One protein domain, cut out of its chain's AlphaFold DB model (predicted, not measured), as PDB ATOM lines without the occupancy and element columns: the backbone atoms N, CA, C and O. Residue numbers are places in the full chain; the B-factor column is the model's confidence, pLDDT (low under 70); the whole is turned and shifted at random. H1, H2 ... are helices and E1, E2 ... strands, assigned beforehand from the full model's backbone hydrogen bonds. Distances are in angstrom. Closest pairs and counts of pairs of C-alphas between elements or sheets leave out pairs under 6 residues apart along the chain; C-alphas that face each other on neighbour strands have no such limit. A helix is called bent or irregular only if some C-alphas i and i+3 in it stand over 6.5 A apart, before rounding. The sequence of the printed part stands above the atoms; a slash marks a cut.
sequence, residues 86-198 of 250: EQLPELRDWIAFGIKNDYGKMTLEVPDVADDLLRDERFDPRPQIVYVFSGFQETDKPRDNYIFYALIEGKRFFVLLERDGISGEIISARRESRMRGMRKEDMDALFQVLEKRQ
ATOM      1  N   GLU A  86     419.812 297.027 260.796       94.12
ATOM      2  CA  GLU A  86     418.836 296.129 261.410       94.12
ATOM      3  C   GLU A  86     417.488 296.142 260.673       94.12
ATOM      4  O   GLU A  86     416.789 295.135 260.662       94.12
ATOM      5  N   GLN A  87     417.140 297.254 260.010       93.88
ATOM      6  CA  GLN A  87     415.921 297.371 259.202       93.88
ATOM      7  C   GLN A  87     416.104 296.881 257.760       93.88
ATOM      8  O   GLN A  87     415.131 296.862 257.014       93.88
ATOM      9  N   LEU A  88     417.312 296.495 257.323       91.88
ATOM     10  CA  LEU A  88     417.550 296.100 255.927       91.88
ATOM     11  C   LEU A  88     416.686 294.925 255.443       91.88
ATOM     12  O   LEU A  88     416.188 295.029 254.319       91.88
ATOM     13  N   PRO A  89     416.478 293.841 256.218       92.56
ATOM     14  CA  PRO A  89     415.603 292.753 255.787       92.56
ATOM     15  C   PRO A  89     414.169 293.241 255.550       92.56
ATOM     16  O   PRO A  89     413.650 293.106 254.448       92.56
ATOM     17  N   GLU A  90     413.588 293.924 256.539       93.44
ATOM     18  CA  GLU A  90     412.219 294.444 256.463       93.44
ATOM     19  C   GLU A  90     412.059 295.487 255.344       93.44
ATOM     20  O   GLU A  90     411.074 295.500 254.610       93.44
ATOM     21  N   LEU A  91     413.057 296.355 255.169       93.69
ATOM     22  CA  LEU A  91     413.077 297.359 254.113       93.69
ATOM     23  C   LEU A  91     413.023 296.726 252.721       93.69
ATOM     24  O   LEU A  91     412.316 297.232 251.849       93.69
ATOM     25  N   ARG A  92     413.757 295.631 252.502       91.62
ATOM     26  CA  ARG A  92     413.725 294.890 251.236       91.62
ATOM     27  C   ARG A  92     412.352 294.278 250.981       91.62
ATOM     28  O   ARG A  92     411.827 294.452 249.880       91.62
ATOM     29  N   ASP A  93     411.743 293.677 252.000       90.06
ATOM     30  CA  ASP A  93     410.396 293.104 251.913       90.06
ATOM     31  C   ASP A  93     409.347 294.173 251.584       90.06
ATOM     32  O   ASP A  93     408.528 293.991 250.679       90.06
ATOM     33  N   TRP A  94     409.409 295.333 252.243       92.81
ATOM     34  CA  TRP A  94     408.531 296.468 251.951       92.81
ATOM     35  C   TRP A  94     408.730 297.013 250.540       92.81
ATOM     36  O   TRP A  94     407.751 297.315 249.859       92.81
ATOM     37  N   ILE A  95     409.969 297.127 250.057       90.56
ATOM     38  CA  ILE A  95     410.228 297.565 248.680       90.56
ATOM     39  C   ILE A  95     409.669 296.544 247.684       90.56
ATOM     40  O   ILE A  95     408.986 296.947 246.742       90.56
ATOM     41  N   ALA A  96     409.886 295.245 247.902       87.12
ATOM     42  CA  ALA A  96     409.364 294.185 247.037       87.12
ATOM     43  C   ALA A  96     407.832 294.191 247.016       87.12
ATOM     44  O   ALA A  96     407.211 294.174 245.948       87.12
ATOM     45  N   PHE A  97     407.218 294.313 248.196       85.88
ATOM     46  CA  PHE A  97     405.781 294.502 248.350       85.88
ATOM     47  C   PHE A  97     405.302 295.742 247.596       85.88
ATOM     48  O   PHE A  97     404.317 295.668 246.868       85.88
ATOM     49  N   GLY A  98     406.002 296.867 247.736       86.50
ATOM     50  CA  GLY A  98     405.667 298.130 247.093       86.50
ATOM     51  C   GLY A  98     405.773 298.064 245.574       86.50
ATOM     52  O   GLY A  98     404.899 298.590 244.905       86.50
ATOM     53  N   ILE A  99     406.778 297.382 245.013       83.31
ATOM     54  CA  ILE A  99     406.908 297.173 243.560       83.31
ATOM     55  C   ILE A  99     405.713 296.383 243.005       83.31
ATOM     56  O   ILE A  99     405.213 296.710 241.923       83.31
ATOM     57  N   LYS A 100     405.261 295.363 243.745       79.00
ATOM     58  CA  LYS A 100     404.146 294.475 243.375       79.00
ATOM     59  C   LYS A 100     402.774 295.106 243.592       79.00
ATOM     60  O   LYS A 100     401.874 294.895 242.782       79.00
ATOM     61  N   ASN A 101     402.607 295.878 244.662       72.94
ATOM     62  CA  ASN A 101     401.323 296.452 245.032       72.94
ATOM     63  C   ASN A 101     401.140 297.842 244.449       72.94
ATOM     64  O   ASN A 101     401.722 298.841 244.882       72.94
ATOM     65  N   ASP A 102     400.239 297.885 243.480       65.94
ATOM     66  CA  ASP A 102     399.738 299.103 242.891       65.94
ATOM     67  C   ASP A 102     398.283 299.318 243.297       65.94
ATOM     68  O   ASP A 102     397.369 298.653 242.811       65.94
ATOM     69  N   TYR A 103     398.062 300.296 244.168       58.06
ATOM     70  CA  TYR A 103     396.723 300.686 244.601       58.06
ATOM     71  C   TYR A 103     395.911 301.410 243.500       58.06
ATOM     72  O   TYR A 103     394.789 301.844 243.758       58.06
ATOM     73  N   GLY A 104     396.444 301.550 242.275       51.72
ATOM     74  CA  GLY A 104     395.888 302.375 241.198       51.72
ATOM     75  C   GLY A 104     395.501 301.681 239.883       51.72
ATOM     76  O   GLY A 104     395.123 302.394 238.956       51.72
ATOM     77  N   LYS A 105     395.528 300.343 239.772       53.69
ATOM     78  CA  LYS A 105     395.235 299.592 238.522       53.69
ATOM     79  C   LYS A 105     396.208 299.855 237.350       53.69
ATOM     80  O   LYS A 105     395.752 300.110 236.235       53.69
ATOM     81  N   MET A 106     397.528 299.767 237.521       55.97
ATOM     82  CA  MET A 106     398.430 299.698 236.357       55.97
ATOM     83  C   MET A 106     398.803 298.256 236.014       55.97
ATOM     84  O   MET A 106     399.246 297.479 236.855       55.97
ATOM     85  N   THR A 107     398.716 297.951 234.724       54.91
ATOM     86  CA  THR A 107     399.079 296.694 234.049       54.91
ATOM     87  C   THR A 107     400.590 296.468 233.914       54.91
ATOM     88  O   THR A 107     401.025 295.686 233.073       54.91
ATOM     89  N   LEU A 108     401.422 297.178 234.684       62.06
ATOM     90  CA  LEU A 108     402.871 297.048 234.560       62.06
ATOM     91  C   LEU A 108     403.319 295.746 235.230       62.06
ATOM     92  O   LEU A 108     403.385 295.685 236.461       62.06
ATOM     93  N   GLU A 109     403.613 294.735 234.410       67.62
ATOM     94  CA  GLU A 109     404.205 293.472 234.850       67.62
ATOM     95  C   GLU A 109     405.514 293.746 235.587       67.62
ATOM     96  O   GLU A 109     406.431 294.387 235.048       67.62
ATOM     97  N   VAL A 110     405.560 293.273 236.831       66.44
ATOM     98  CA  VAL A 110     406.763 293.252 237.653       66.44
ATOM     99  C   VAL A 110     407.630 292.103 237.155       66.44
ATOM    100  O   VAL A 110     407.156 290.971 237.172       66.44
ATOM    101  N   PRO A 111     408.866 292.371 236.710       67.88
ATOM    102  CA  PRO A 111     409.798 291.311 236.368       67.88
ATOM    103  C   PRO A 111     410.085 290.388 237.553       67.88
ATOM    104  O   PRO A 111     410.298 290.886 238.662       67.88
ATOM    105  N   ASP A 112     410.184 289.079 237.317       70.94
ATOM    106  CA  ASP A 112     410.564 288.102 238.352       70.94
ATOM    107  C   ASP A 112     411.926 288.452 238.980       70.94
ATOM    108  O   ASP A 112     412.105 288.369 240.196       70.94
ATOM    109  N   VAL A 113     412.843 289.001 238.171       67.88
ATOM    110  CA  VAL A 113     414.170 289.459 238.614       67.88
ATOM    111  C   VAL A 113     414.110 290.551 239.694       67.88
ATOM    112  O   VAL A 113     415.047 290.697 240.477       67.88
ATOM    113  N   ALA A 114     413.015 291.318 239.777       71.69
ATOM    114  CA  ALA A 114     412.848 292.336 240.812       71.69
ATOM    115  C   ALA A 114     412.674 291.709 242.201       71.69
ATOM    116  O   ALA A 114     413.211 292.231 243.177       71.69
ATOM    117  N   ASP A 115     411.922 290.609 242.288       74.12
ATOM    118  CA  ASP A 115     411.669 289.926 243.557       74.12
ATOM    119  C   ASP A 115     412.928 289.213 244.045       74.12
ATOM    120  O   ASP A 115     413.292 289.335 245.214       74.12
ATOM    121  N   ASP A 116     413.636 288.542 243.138       78.50
ATOM    122  CA  ASP A 116     414.867 287.840 243.480       78.50
ATOM    123  C   ASP A 116     415.955 288.819 243.942       78.50
ATOM    124  O   ASP A 116     416.540 288.616 245.007       78.50
ATOM    125  N   LEU A 117     416.187 289.914 243.203       79.12
ATOM    126  CA  LEU A 117     417.181 290.932 243.568       79.12
ATOM    127  C   LEU A 117     416.933 291.499 244.971       79.12
ATOM    128  O   LEU A 117     417.881 291.753 245.713       79.12
ATOM    129  N   LEU A 118     415.666 291.719 245.324       80.75
ATOM    130  CA  LEU A 118     415.288 292.268 246.623       80.75
ATOM    131  C   LEU A 118     415.373 291.240 247.750       80.75
ATOM    132  O   LEU A 118     415.568 291.635 248.892       80.75
ATOM    133  N   ARG A 119     415.289 289.939 247.463       80.38
ATOM    134  CA  ARG A 119     415.530 288.887 248.464       80.38
ATOM    135  C   ARG A 119     417.015 288.631 248.713       80.38
ATOM    136  O   ARG A 119     417.360 288.045 249.738       80.38
ATOM    137  N   ASP A 120     417.896 289.064 247.814       83.69
ATOM    138  CA  ASP A 120     419.338 288.895 247.983       83.69
ATOM    139  C   ASP A 120     419.869 289.756 249.139       83.69
ATOM    140  O   ASP A 120     419.840 290.991 249.108       83.69
ATOM    141  N   GLU A 121     420.420 289.107 250.165       84.00
ATOM    142  CA  GLU A 121     420.932 289.792 251.351       84.00
ATOM    143  C   GLU A 121     422.088 290.758 251.063       84.00
ATOM    144  O   GLU A 121     422.329 291.686 251.841       84.00
ATOM    145  N   ARG A 122     422.785 290.568 249.940       83.50
ATOM    146  CA  ARG A 122     423.892 291.419 249.491       83.50
ATOM    147  C   ARG A 122     423.400 292.692 248.794       83.50
ATOM    148  O   ARG A 122     424.212 293.576 248.508       83.50
ATOM    149  N   PHE A 123     422.105 292.793 248.486       85.31
ATOM    150  CA  PHE A 123     421.508 294.011 247.958       85.31
ATOM    151  C   PHE A 123     421.242 295.009 249.094       85.31
ATOM    152  O   PHE A 123     420.484 294.733 250.026       85.31
ATOM    153  N   ASP A 124     421.869 296.185 249.006       86.75
ATOM    154  CA  ASP A 124     421.620 297.319 249.900       86.75
ATOM    155  C   ASP A 124     420.801 298.388 249.158       86.75
ATOM    156  O   ASP A 124     421.372 299.103 248.328       86.75
ATOM    157  N   PRO A 125     419.491 298.520 249.444       87.69
ATOM    158  CA  PRO A 125     418.626 299.482 248.767       87.69
ATOM    159  C   PRO A 125     418.818 300.926 249.240       87.69
ATOM    160  O   PRO A 125     418.246 301.838 248.645       87.69
ATOM    161  N   ARG A 126     419.533 301.183 250.345       89.38
ATOM    162  CA  ARG A 126     419.440 302.479 251.047       89.38
ATOM    163  C   ARG A 126     419.850 303.673 250.195       89.38
ATOM    164  O   ARG A 126     419.216 304.714 250.321       89.38
ATOM    165  N   PRO A 127     420.852 303.592 249.313       84.31
ATOM    166  CA  PRO A 127     421.217 304.771 248.521       84.31
ATOM    167  C   PRO A 127     420.421 304.916 247.225       84.31
ATOM    168  O   PRO A 127     420.533 305.935 246.540       84.31
ATOM    169  N   GLN A 128     419.553 303.947 246.931       84.56
ATOM    170  CA  GLN A 128     418.384 304.148 246.084       84.56
ATOM    171  C   GLN A 128     417.237 304.840 246.823       84.56
ATOM    172  O   GLN A 128     416.193 305.064 246.221       84.56
ATOM    173  N   ILE A 129     417.383 305.184 248.105       88.31
ATOM    174  CA  ILE A 129     416.330 305.835 248.879       88.31
ATOM    175  C   ILE A 129     416.650 307.310 249.085       88.31
ATOM    176  O   ILE A 129     417.728 307.686 249.543       88.31
ATOM    177  N   VAL A 130     415.673 308.158 248.779       86.44
ATOM    178  CA  VAL A 130     415.747 309.602 248.992       86.44
ATOM    179  C   VAL A 130     414.628 310.075 249.894       86.44
ATOM    180  O   VAL A 130     413.474 309.698 249.720       86.44
ATOM    181  N   TYR A 131     414.961 310.933 250.852       90.19
ATOM    182  CA  TYR A 131     413.957 311.673 251.606       90.19
ATOM    183  C   TYR A 131     413.254 312.689 250.695       90.19
ATOM    184  O   TYR A 131     413.911 313.361 249.898       90.19
ATOM    185  N   VAL A 132     411.934 312.836 250.843       86.75
ATOM    186  CA  VAL A 132     411.132 313.757 250.022       86.75
ATOM    187  C   VAL A 132     410.478 314.847 250.866       86.75
ATOM    188  O   VAL A 132     410.658 316.038 250.605       86.75
ATOM    189  N   PHE A 133     409.677 314.461 251.859       90.31
ATOM    190  CA  PHE A 133     408.984 315.386 252.759       90.31
ATOM    191  C   PHE A 133     408.430 314.647 253.981       90.31
ATOM    192  O   PHE A 133     408.360 313.421 254.009       90.31
ATOM    193  N   SER A 134     407.973 315.398 254.975       95.12
ATOM    194  CA  SER A 134     407.272 314.872 256.144       95.12
ATOM    195  C   SER A 134     405.870 315.457 256.218       95.12
ATOM    196  O   SER A 134     405.599 316.528 255.673       95.12
ATOM    197  N   GLY A 135     404.970 314.762 256.896       94.38
ATOM    198  CA  GLY A 135     403.601 315.205 257.142       94.38
ATOM    199  C   GLY A 135     403.089 314.639 258.458       94.38
ATOM    200  O   GLY A 135     403.844 314.022 259.205       94.38
ATOM    201  N   PHE A 136     401.801 314.808 258.724       95.19
ATOM    202  CA  PHE A 136     401.132 314.143 259.838       95.19
ATOM    203  C   PHE A 136     400.169 313.096 259.293       95.19
ATOM    204  O   PHE A 136     399.380 313.391 258.395       95.19
ATOM    205  N   GLN A 137     400.257 311.865 259.793       92.00
ATOM    206  CA  GLN A 137     399.290 310.814 259.480       92.00
ATOM    207  C   GLN A 137     397.955 311.099 260.179       92.00
ATOM    208  O   GLN A 137     396.891 310.958 259.584       92.00
ATOM    209  N   GLU A 138     398.048 311.528 261.434       93.19
ATOM    210  CA  GLU A 138     396.972 311.971 262.322       93.19
ATOM    211  C   GLU A 138     397.525 313.092 263.210       93.19
ATOM    212  O   GLU A 138     398.729 313.376 263.171       93.19
ATOM    213  N   THR A 139     396.670 313.716 264.021       94.19
ATOM    214  CA  THR A 139     397.104 314.686 265.036       94.19
ATOM    215  C   THR A 139     398.274 314.130 265.840       94.19
ATOM    216  O   THR A 139     398.186 313.048 266.418       94.19
ATOM    217  N   ASP A 140     399.381 314.874 265.846       94.56
ATOM    218  CA  ASP A 140     400.603 314.530 266.579       94.56
ATOM    219  C   ASP A 140     401.258 313.179 266.236       94.56
ATOM    220  O   ASP A 140     402.136 312.720 266.967       94.56
ATOM    221  N   LYS A 141     400.911 312.576 265.093       95.62
ATOM    222  CA  LYS A 141     401.582 311.383 264.552       95.62
ATOM    223  C   LYS A 141     402.373 311.751 263.298       95.62
ATOM    224  O   LYS A 141     401.814 311.716 262.193       95.62
ATOM    225  N   PRO A 142     403.628 312.214 263.436       96.31
ATOM    226  CA  PRO A 142     404.419 312.612 262.287       96.31
ATOM    227  C   PRO A 142     404.808 311.393 261.449       96.31
ATOM    228  O   PRO A 142     405.039 310.307 261.971       96.31
ATOM    229  N   ARG A 143     404.935 311.596 260.142       95.44
ATOM    230  CA  ARG A 143     405.410 310.593 259.188       95.44
ATOM    231  C   ARG A 143     406.439 311.198 258.244       95.44
ATOM    232  O   ARG A 143     406.267 312.329 257.778       95.44
ATOM    233  N   ASP A 144     407.456 310.422 257.916       95.69
ATOM    234  CA  ASP A 144     408.477 310.761 256.933       95.69
ATOM    235  C   ASP A 144     408.252 309.970 255.647       95.69
ATOM    236  O   ASP A 144     407.990 308.771 255.676       95.69
ATOM    237  N   ASN A 145     408.364 310.648 254.507       92.19
ATOM    238  CA  ASN A 145     408.143 310.066 253.191       92.19
ATOM    239  C   ASN A 145     409.470 309.997 252.444       92.19
ATOM    240  O   ASN A 145     410.131 311.021 252.224       92.19
ATOM    241  N   TYR A 146     409.823 308.789 252.029       92.31
ATOM    242  CA  TYR A 146     411.005 308.487 251.243       92.31
ATOM    243  C   TYR A 146     410.604 307.827 249.932       92.31
ATOM    244  O   TYR A 146     409.532 307.243 249.821       92.31
ATOM    245  N   ILE A 147     411.476 307.883 248.936       88.06
ATOM    246  CA  ILE A 147     411.279 307.169 247.679       88.06
ATOM    247  C   ILE A 147     412.470 306.280 247.420       88.06
ATOM    248  O   ILE A 147     413.592 306.774 247.350       88.06
ATOM    249  N   PHE A 148     412.197 304.996 247.235       89.38
ATOM    250  CA  PHE A 148     413.109 304.070 246.589       89.38
ATOM    251  C   PHE A 148     412.954 304.177 245.066       89.38
ATOM    252  O   PHE A 148     411.828 304.159 244.560       89.38
ATOM    253  N   TYR A 149     414.068 304.274 244.336       84.00
ATOM    254  CA  TYR A 149     414.090 304.277 242.872       84.00
ATOM    255  C   TYR A 149     415.006 303.178 242.319       84.00
ATOM    256  O   TYR A 149     416.137 303.009 242.768       84.00
ATOM    257  N   ALA A 150     414.556 302.456 241.294       81.38
ATOM    258  CA  ALA A 150     415.374 301.433 240.640       81.38
ATOM    259  C   ALA A 150     415.092 301.321 239.141       81.38
ATOM    260  O   ALA A 150     413.996 301.639 238.674       81.38
ATOM    261  N   LEU A 151     416.094 300.845 238.397       79.12
ATOM    262  CA  LEU A 151     415.975 300.438 237.000       79.12
ATOM    263  C   LEU A 151     416.136 298.915 236.927       79.12
ATOM    264  O   LEU A 151     417.235 298.402 237.134       79.12
ATOM    265  N   ILE A 152     415.043 298.209 236.650       78.44
ATOM    266  CA  ILE A 152     414.997 296.743 236.615       78.44
ATOM    267  C   ILE A 152     414.449 296.332 235.248       78.44
ATOM    268  O   ILE A 152     413.374 296.788 234.866       78.44
ATOM    269  N   GLU A 153     415.223 295.569 234.472       78.31
ATOM    270  CA  GLU A 153     414.946 295.226 233.063       78.31
ATOM    271  C   GLU A 153     414.633 296.456 232.189       78.31
ATOM    272  O   GLU A 153     413.762 296.464 231.320       78.31
ATOM    273  N   GLY A 154     415.291 297.582 232.475       74.19
ATOM    274  CA  GLY A 154     415.021 298.851 231.791       74.19
ATOM    275  C   GLY A 154     413.696 299.533 232.164       74.19
ATOM    276  O   GLY A 154     413.442 300.638 231.681       74.19
ATOM    277  N   LYS A 155     412.888 298.950 233.056       78.69
ATOM    278  CA  LYS A 155     411.696 299.581 233.633       78.69
ATOM    279  C   LYS A 155     412.073 300.371 234.887       78.69
ATOM    280  O   LYS A 155     412.842 299.908 235.730       78.69
ATOM    281  N   ARG A 156     411.532 301.585 235.008       80.44
ATOM    282  CA  ARG A 156     411.731 302.449 236.180       80.44
ATOM    283  C   ARG A 156     410.701 302.124 237.249       80.44
ATOM    284  O   ARG A 156     409.503 302.129 236.971       80.44
ATOM    285  N   PHE A 157     411.172 301.923 238.468       80.62
ATOM    286  CA  PHE A 157     410.342 301.703 239.642       80.62
ATOM    287  C   PHE A 157     410.525 302.850 240.624       80.62
ATOM    288  O   PHE A 157     411.656 303.227 240.929       80.62
ATOM    289  N   PHE A 158     409.406 303.374 241.122       83.81
ATOM    290  CA  PHE A 158     409.354 304.311 242.238       83.81
ATOM    291  C   PHE A 158     408.459 303.712 243.315       83.81
ATOM    292  O   PHE A 158     407.281 303.441 243.069       83.81
ATOM    293  N   VAL A 159     409.020 303.503 244.501       88.06
ATOM    294  CA  VAL A 159     408.278 303.022 245.665       88.06
ATOM    295  C   VAL A 159     408.314 304.102 246.727       88.06
ATOM    296  O   VAL A 159     409.382 304.470 247.212       88.06
ATOM    297  N   LEU A 160     407.142 304.621 247.075       89.12
ATOM    298  CA  LEU A 160     406.980 305.539 248.188       89.12
ATOM    299  C   LEU A 160     406.950 304.734 249.483       89.12
ATOM    300  O   LEU A 160     406.070 303.896 249.671       89.12
ATOM    301  N   LEU A 161     407.926 305.004 250.341       93.25
ATOM    302  CA  LEU A 161     408.089 304.437 251.671       93.25
ATOM    303  C   LEU A 161     407.639 305.475 252.699       93.25
ATOM    304  O   LEU A 161     408.163 306.592 252.735       93.25
ATOM    305  N   GLU A 162     406.691 305.108 253.550       93.69
ATOM    306  CA  GLU A 162     406.268 305.921 254.688       93.69
ATOM    307  C   GLU A 162     406.870 305.339 255.962       93.69
ATOM    308  O   GLU A 162     406.724 304.147 256.224       93.69
ATOM    309  N   ARG A 163     407.538 306.175 256.759       95.94
ATOM    310  CA  ARG A 163     408.049 305.811 258.083       95.94
ATOM    311  C   ARG A 163     407.386 306.634 259.165       95.94
ATOM    312  O   ARG A 163     407.088 307.811 258.951       95.94
ATOM    313  N   ASP A 164     407.222 306.043 260.337       96.06
ATOM    314  CA  ASP A 164     406.870 306.794 261.533       96.06
ATOM    315  C   ASP A 164     407.985 307.800 261.845       96.06
ATOM    316  O   ASP A 164     409.172 307.464 261.861       96.06
ATOM    317  N   GLY A 165     407.617 309.065 262.043       94.81
ATOM    318  CA  GLY A 165     408.584 310.142 262.250       94.81
ATOM    319  C   GLY A 165     409.304 310.066 263.603       94.81
ATOM    320  O   GLY A 165     410.350 310.706 263.763       94.81
ATOM    321  N   ILE A 166     408.761 309.309 264.561       94.62
ATOM    322  CA  ILE A 166     409.280 309.138 265.922       94.62
ATOM    323  C   ILE A 166     410.031 307.810 266.045       94.62
ATOM    324  O   ILE A 166     411.228 307.832 266.328       94.62
ATOM    325  N   SER A 167     409.359 306.673 265.833       95.06
ATOM    326  CA  SER A 167     409.947 305.333 265.995       95.06
ATOM    327  C   SER A 167     410.868 304.956 264.836       95.06
ATOM    328  O   SER A 167     411.807 304.183 265.015       95.06
ATOM    329  N   GLY A 168     410.633 305.514 263.644       94.94
ATOM    330  CA  GLY A 168     411.353 305.140 262.430       94.94
ATOM    331  C   GLY A 168     410.916 303.794 261.844       94.94
ATOM    332  O   GLY A 168     411.590 303.299 260.938       94.94
ATOM    333  N   GLU A 169     409.830 303.195 262.332       95.88
ATOM    334  CA  GLU A 169     409.227 301.990 261.749       95.88
ATOM    335  C   GLU A 169     408.679 302.277 260.350       95.88
ATOM    336  O   GLU A 169     408.228 303.390 260.068       95.88
ATOM    337  N   ILE A 170     408.728 301.284 259.460       95.25
ATOM    338  CA  ILE A 170     408.150 301.396 258.120       95.25
ATOM    339  C   ILE A 170     406.646 301.126 258.237       95.25
ATOM    340  O   ILE A 170     406.219 300.063 258.668       95.25
ATOM    341  N   ILE A 171     405.834 302.117 257.875       94.06
ATOM    342  CA  ILE A 171     404.370 302.071 257.978       94.06
ATOM    343  C   ILE A 171     403.765 301.483 256.706       94.06
ATOM    344  O   ILE A 171     402.799 300.720 256.757       94.06
ATOM    345  N   SER A 172     404.269 301.908 255.548       91.31
ATOM    346  CA  SER A 172     403.751 301.454 254.263       91.31
ATOM    347  C   SER A 172     404.777 301.590 253.147       91.31
ATOM    348  O   SER A 172     405.662 302.448 253.183       91.31
ATOM    349  N   ALA A 173     404.606 300.764 252.118       90.75
ATOM    350  CA  ALA A 173     405.282 300.898 250.843       90.75
ATOM    351  C   ALA A 173     404.271 300.731 249.713       90.75
ATOM    352  O   ALA A 173     403.439 299.822 249.738       90.75
ATOM    353  N   ARG A 174     404.339 301.604 248.711       85.94
ATOM    354  CA  ARG A 174     403.467 301.515 247.535       85.94
ATOM    355  C   ARG A 174     404.177 301.969 246.280       85.94
ATOM    356  O   ARG A 174     404.970 302.915 246.322       85.94
ATOM    357  N   ARG A 175     403.848 301.337 245.156       84.56
ATOM    358  CA  ARG A 175     404.280 301.822 243.851       84.56
ATOM    359  C   ARG A 175     403.619 303.160 243.568       84.56
ATOM    360  O   ARG A 175     402.410 303.312 243.724       84.56
ATOM    361  N   GLU A 176     404.409 304.100 243.082       77.12
ATOM    362  CA  GLU A 176     403.903 305.340 242.515       77.12
ATOM    363  C   GLU A 176     404.256 305.361 241.023       77.12
ATOM    364  O   GLU A 176     405.423 305.254 240.647       77.12
ATOM    365  N   SER A 177     403.262 305.519 240.143       65.31
ATOM    366  CA  SER A 177     403.533 305.863 238.730       65.31
ATOM    367  C   SER A 177     404.112 307.261 238.596       65.31
ATOM    368  O   SER A 177     404.816 307.566 237.634       65.31
ATOM    369  N   ARG A 178     403.742 308.129 239.538       62.12
ATOM    370  CA  ARG A 178     404.139 309.523 239.601       62.12
ATOM    371  C   ARG A 178     404.137 309.992 241.045       62.12
ATOM    372  O   ARG A 178     403.216 309.683 241.793       62.12
ATOM    373  N   MET A 179     405.102 310.820 241.422       60.94
ATOM    374  CA  MET A 179     404.997 311.567 242.667       60.94
ATOM    375  C   MET A 179     403.840 312.556 242.557       60.94
ATOM    376  O   MET A 179     403.842 313.452 241.710       60.94
ATOM    377  N   ARG A 180     402.837 312.408 243.425       56.50
ATOM    378  CA  ARG A 180     401.720 313.353 243.501       56.50
ATOM    379  C   ARG A 180     402.261 314.771 243.736       56.50
ATOM    380  O   ARG A 180     402.927 315.023 244.734       56.50
ATOM    381  N   GLY A 181     401.950 315.691 242.820       54.38
ATOM    382  CA  GLY A 181     402.391 317.090 242.889       54.38
ATOM    383  C   GLY A 181     403.758 317.383 242.258       54.38
ATOM    384  O   GLY A 181     404.203 318.523 242.332       54.38
ATOM    385  N   MET A 182     404.406 316.402 241.622       65.44
ATOM    386  CA  MET A 182     405.605 316.609 240.805       65.44
ATOM    387  C   MET A 182     405.261 316.413 239.327       65.44
ATOM    388  O   MET A 182     404.507 315.500 238.976       65.44
ATOM    389  N   ARG A 183     405.795 317.270 238.450       67.62
ATOM    390  CA  ARG A 183     405.642 317.081 237.003       67.62
ATOM    391  C   ARG A 183     406.503 315.905 236.544       67.62
ATOM    392  O   ARG A 183     407.488 315.554 237.192       67.62
ATOM    393  N   LYS A 184     406.140 315.300 235.413       70.25
ATOM    394  CA  LYS A 184     406.868 314.149 234.862       70.25
ATOM    395  C   LYS A 184     408.322 314.507 234.549       70.25
ATOM    396  O   LYS A 184     409.218 313.725 234.838       70.25
ATOM    397  N   GLU A 185     408.557 315.704 234.027       74.88
ATOM    398  CA  GLU A 185     409.887 316.192 233.659       74.88
ATOM    399  C   GLU A 185     410.774 316.369 234.896       74.88
ATOM    400  O   GLU A 185     411.947 316.008 234.875       74.88
ATOM    401  N   ASP A 186     410.198 316.866 235.994       73.00
ATOM    402  CA  ASP A 186     410.910 317.033 237.264       73.00
ATOM    403  C   ASP A 186     411.256 315.664 237.875       73.00
ATOM    404  O   ASP A 186     412.345 315.480 238.421       73.00
ATOM    405  N   MET A 187     410.365 314.677 237.728       69.44
ATOM    406  CA  MET A 187     410.650 313.292 238.105       69.44
ATOM    407  C   MET A 187     411.743 312.661 237.246       69.44
ATOM    408  O   MET A 187     412.613 311.983 237.785       69.44
ATOM    409  N   ASP A 188     411.704 312.861 235.930       74.38
ATOM    410  CA  ASP A 188     412.718 312.344 235.012       74.38
ATOM    411  C   ASP A 188     414.083 312.978 235.302       74.38
ATOM    412  O   ASP A 188     415.093 312.276 235.351       74.38
ATOM    413  N   ALA A 189     414.118 314.286 235.570       77.62
ATOM    414  CA  ALA A 189     415.326 314.995 235.978       77.62
ATOM    415  C   ALA A 189     415.858 314.482 237.322       77.62
ATOM    416  O   ALA A 189     417.057 314.228 237.454       77.62
ATOM    417  N   LEU A 190     414.977 314.275 238.306       72.00
ATOM    418  CA  LEU A 190     415.353 313.685 239.585       72.00
ATOM    419  C   LEU A 190     415.902 312.271 239.387       72.00
ATOM    420  O   LEU A 190     416.982 311.978 239.885       72.00
ATOM    421  N   PHE A 191     415.225 311.423 238.612       74.25
ATOM    422  CA  PHE A 191     415.697 310.074 238.310       74.25
ATOM    423  C   PHE A 191     417.080 310.103 237.660       74.25
ATOM    424  O   PHE A 191     417.961 309.386 238.107       74.25
ATOM    425  N   GLN A 192     417.316 310.981 236.682       75.81
ATOM    426  CA  GLN A 192     418.625 311.140 236.038       75.81
ATOM    427  C   GLN A 192     419.723 311.576 237.016       75.81
ATOM    428  O   GLN A 192     420.855 311.097 236.953       75.81
ATOM    429  N   VAL A 193     419.415 312.495 237.934       73.31
ATOM    430  CA  VAL A 193     420.355 312.905 238.988       73.31
ATOM    431  C   VAL A 193     420.645 311.743 239.935       73.31
ATOM    432  O   VAL A 193     421.789 311.556 240.344       73.31
ATOM    433  N   LEU A 194     419.622 310.970 240.285       69.25
ATOM    434  CA  LEU A 194     419.714 309.873 241.237       69.25
ATOM    435  C   LEU A 194     420.408 308.639 240.650       69.25
ATOM    436  O   LEU A 194     421.297 308.094 241.292       69.25
ATOM    437  N   GLU A 195     420.125 308.287 239.401       69.12
ATOM    438  CA  GLU A 195     420.842 307.272 238.623       69.12
ATOM    439  C   GLU A 195     422.342 307.592 238.557       69.12
ATOM    440  O   GLU A 195     423.177 306.734 238.828       69.12
ATOM    441  N   LYS A 196     422.707 308.861 238.327       67.69
ATOM    442  CA  LYS A 196     424.112 309.309 238.354       67.69
ATOM    443  C   LYS A 196     424.752 309.274 239.746       67.69
ATOM    444  O   LYS A 196     425.975 309.195 239.846       67.69
ATOM    445  N   ARG A 197     423.958 309.388 240.815       61.62
ATOM    446  CA  ARG A 197     424.418 309.360 242.218       61.62
ATOM    447  C   ARG A 197     424.424 307.955 242.824       61.62
ATOM    448  O   ARG A 197     424.938 307.782 243.927       61.62
ATOM    449  N   GLN A 198     423.853 306.974 242.134       56.75
ATOM    450  CA  GLN A 198     423.649 305.623 242.637       56.75
ATOM    451  C   GLN A 198     424.994 304.942 242.944       56.75
ATOM    452  O   GLN A 198     425.855 304.847 242.068       56.75
TER     453      GLN A 198
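What this domain is: This is residues 86 to 198 of the 250 residues of an uncharacterized protein of Pseudomonas carbonaria (UniProt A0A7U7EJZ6). A strongly twisted sheet of four strands, stretched along its long strand E2, has the helix H1 packed slantwise over one face at E3 and E4, and the short helix H2 folds back beside H1. A second long helix, H3, only grazes the sheet with its residues 187 to 195, and residues 180 to 186, of which 184 to 186 belong to H3, stick out. The printed part has 113 residues, with three named helices and four named strands in the order H1 H2 E1 E2 E3 E4 H3. The sheet runs E1 E2 E3 E4, all antiparallel, and the class is mixed, helices and strands. The whole is compact, with a radius of gyration of the C-alphas of 13.9 A and spans of 41 by 34 by 31 A.

How they stand to each other: Start at the inner strands, E2, residues 141 to 152, and E3, residues 155 to 164, a hairpin where you find N 148 and O 159 2.9 A apart, within hydrogen-bond range. E1, residues 129 to 138, is an edge strand that bends by 66 degrees at residue 132; it forms a hairpin with E2, with N 143 and O 135 2.8 A apart. The other edge strand, E4, residues 170 to 175, forms a hairpin with E3, with N 162 and O 172 2.9 A apart. The four strands make a meander, each the antiparallel neighbour of the one before. H1, residues 86 to 100, makes two layers with the sheet, a helix on one face, at a height over the sheet of 8.0 A. It lies over E3 and E4, slantwise to the strands at 45 degrees to E3 on the local plane; look for its closest C-alphas to E4 at Gly 98 and Arg 174, 4.1 A apart. With its residues 92 to 96 alone, H1 touches H2, residues 112 to 119, in a helical hairpin: a shallow tilt of 16 degrees, opposite ways, the closest C-alphas being those of Arg 92 and Leu 118, 5.5 A apart. H2 only grazes the sheet with its residues 112 to 117. H3, residues 184 to 197, has its closest C-alpha to E2 at Phe 191, 7.5 A from that of Tyr 149, and is apart from H1 and H2. Each O i to N i+4 pair is within hydrogen-bond range in H2 and H3, and 10 of 11 in H1.

Where its parts are: Find C-alpha 86 at (418.836, 296.129, 261.410); from there H1 runs 23.3 A, irregular where C-alphas 86 and 89 are 7.3 A apart. E1 spans 24.4 A. E2 runs 34.3 A from C-alpha 141 at (401.582, 311.383, 264.552), and E3 returns over 29.2 A. H3 ends 19.6 A from its start, at C-alpha 197, (424.418, 309.360, 242.218).

The domain as a whole: The two C-alphas farthest apart, those of Thr 139 and Glu 153, are 41.5 A apart. The printed part has no cut, and the link from H1 to H2 is long, with 11 residues. The mean pLDDT of the printed part is 81.3; look for values under 70 at residues 102 to 111, 113, 177 to 183, 187 and 194 to 198.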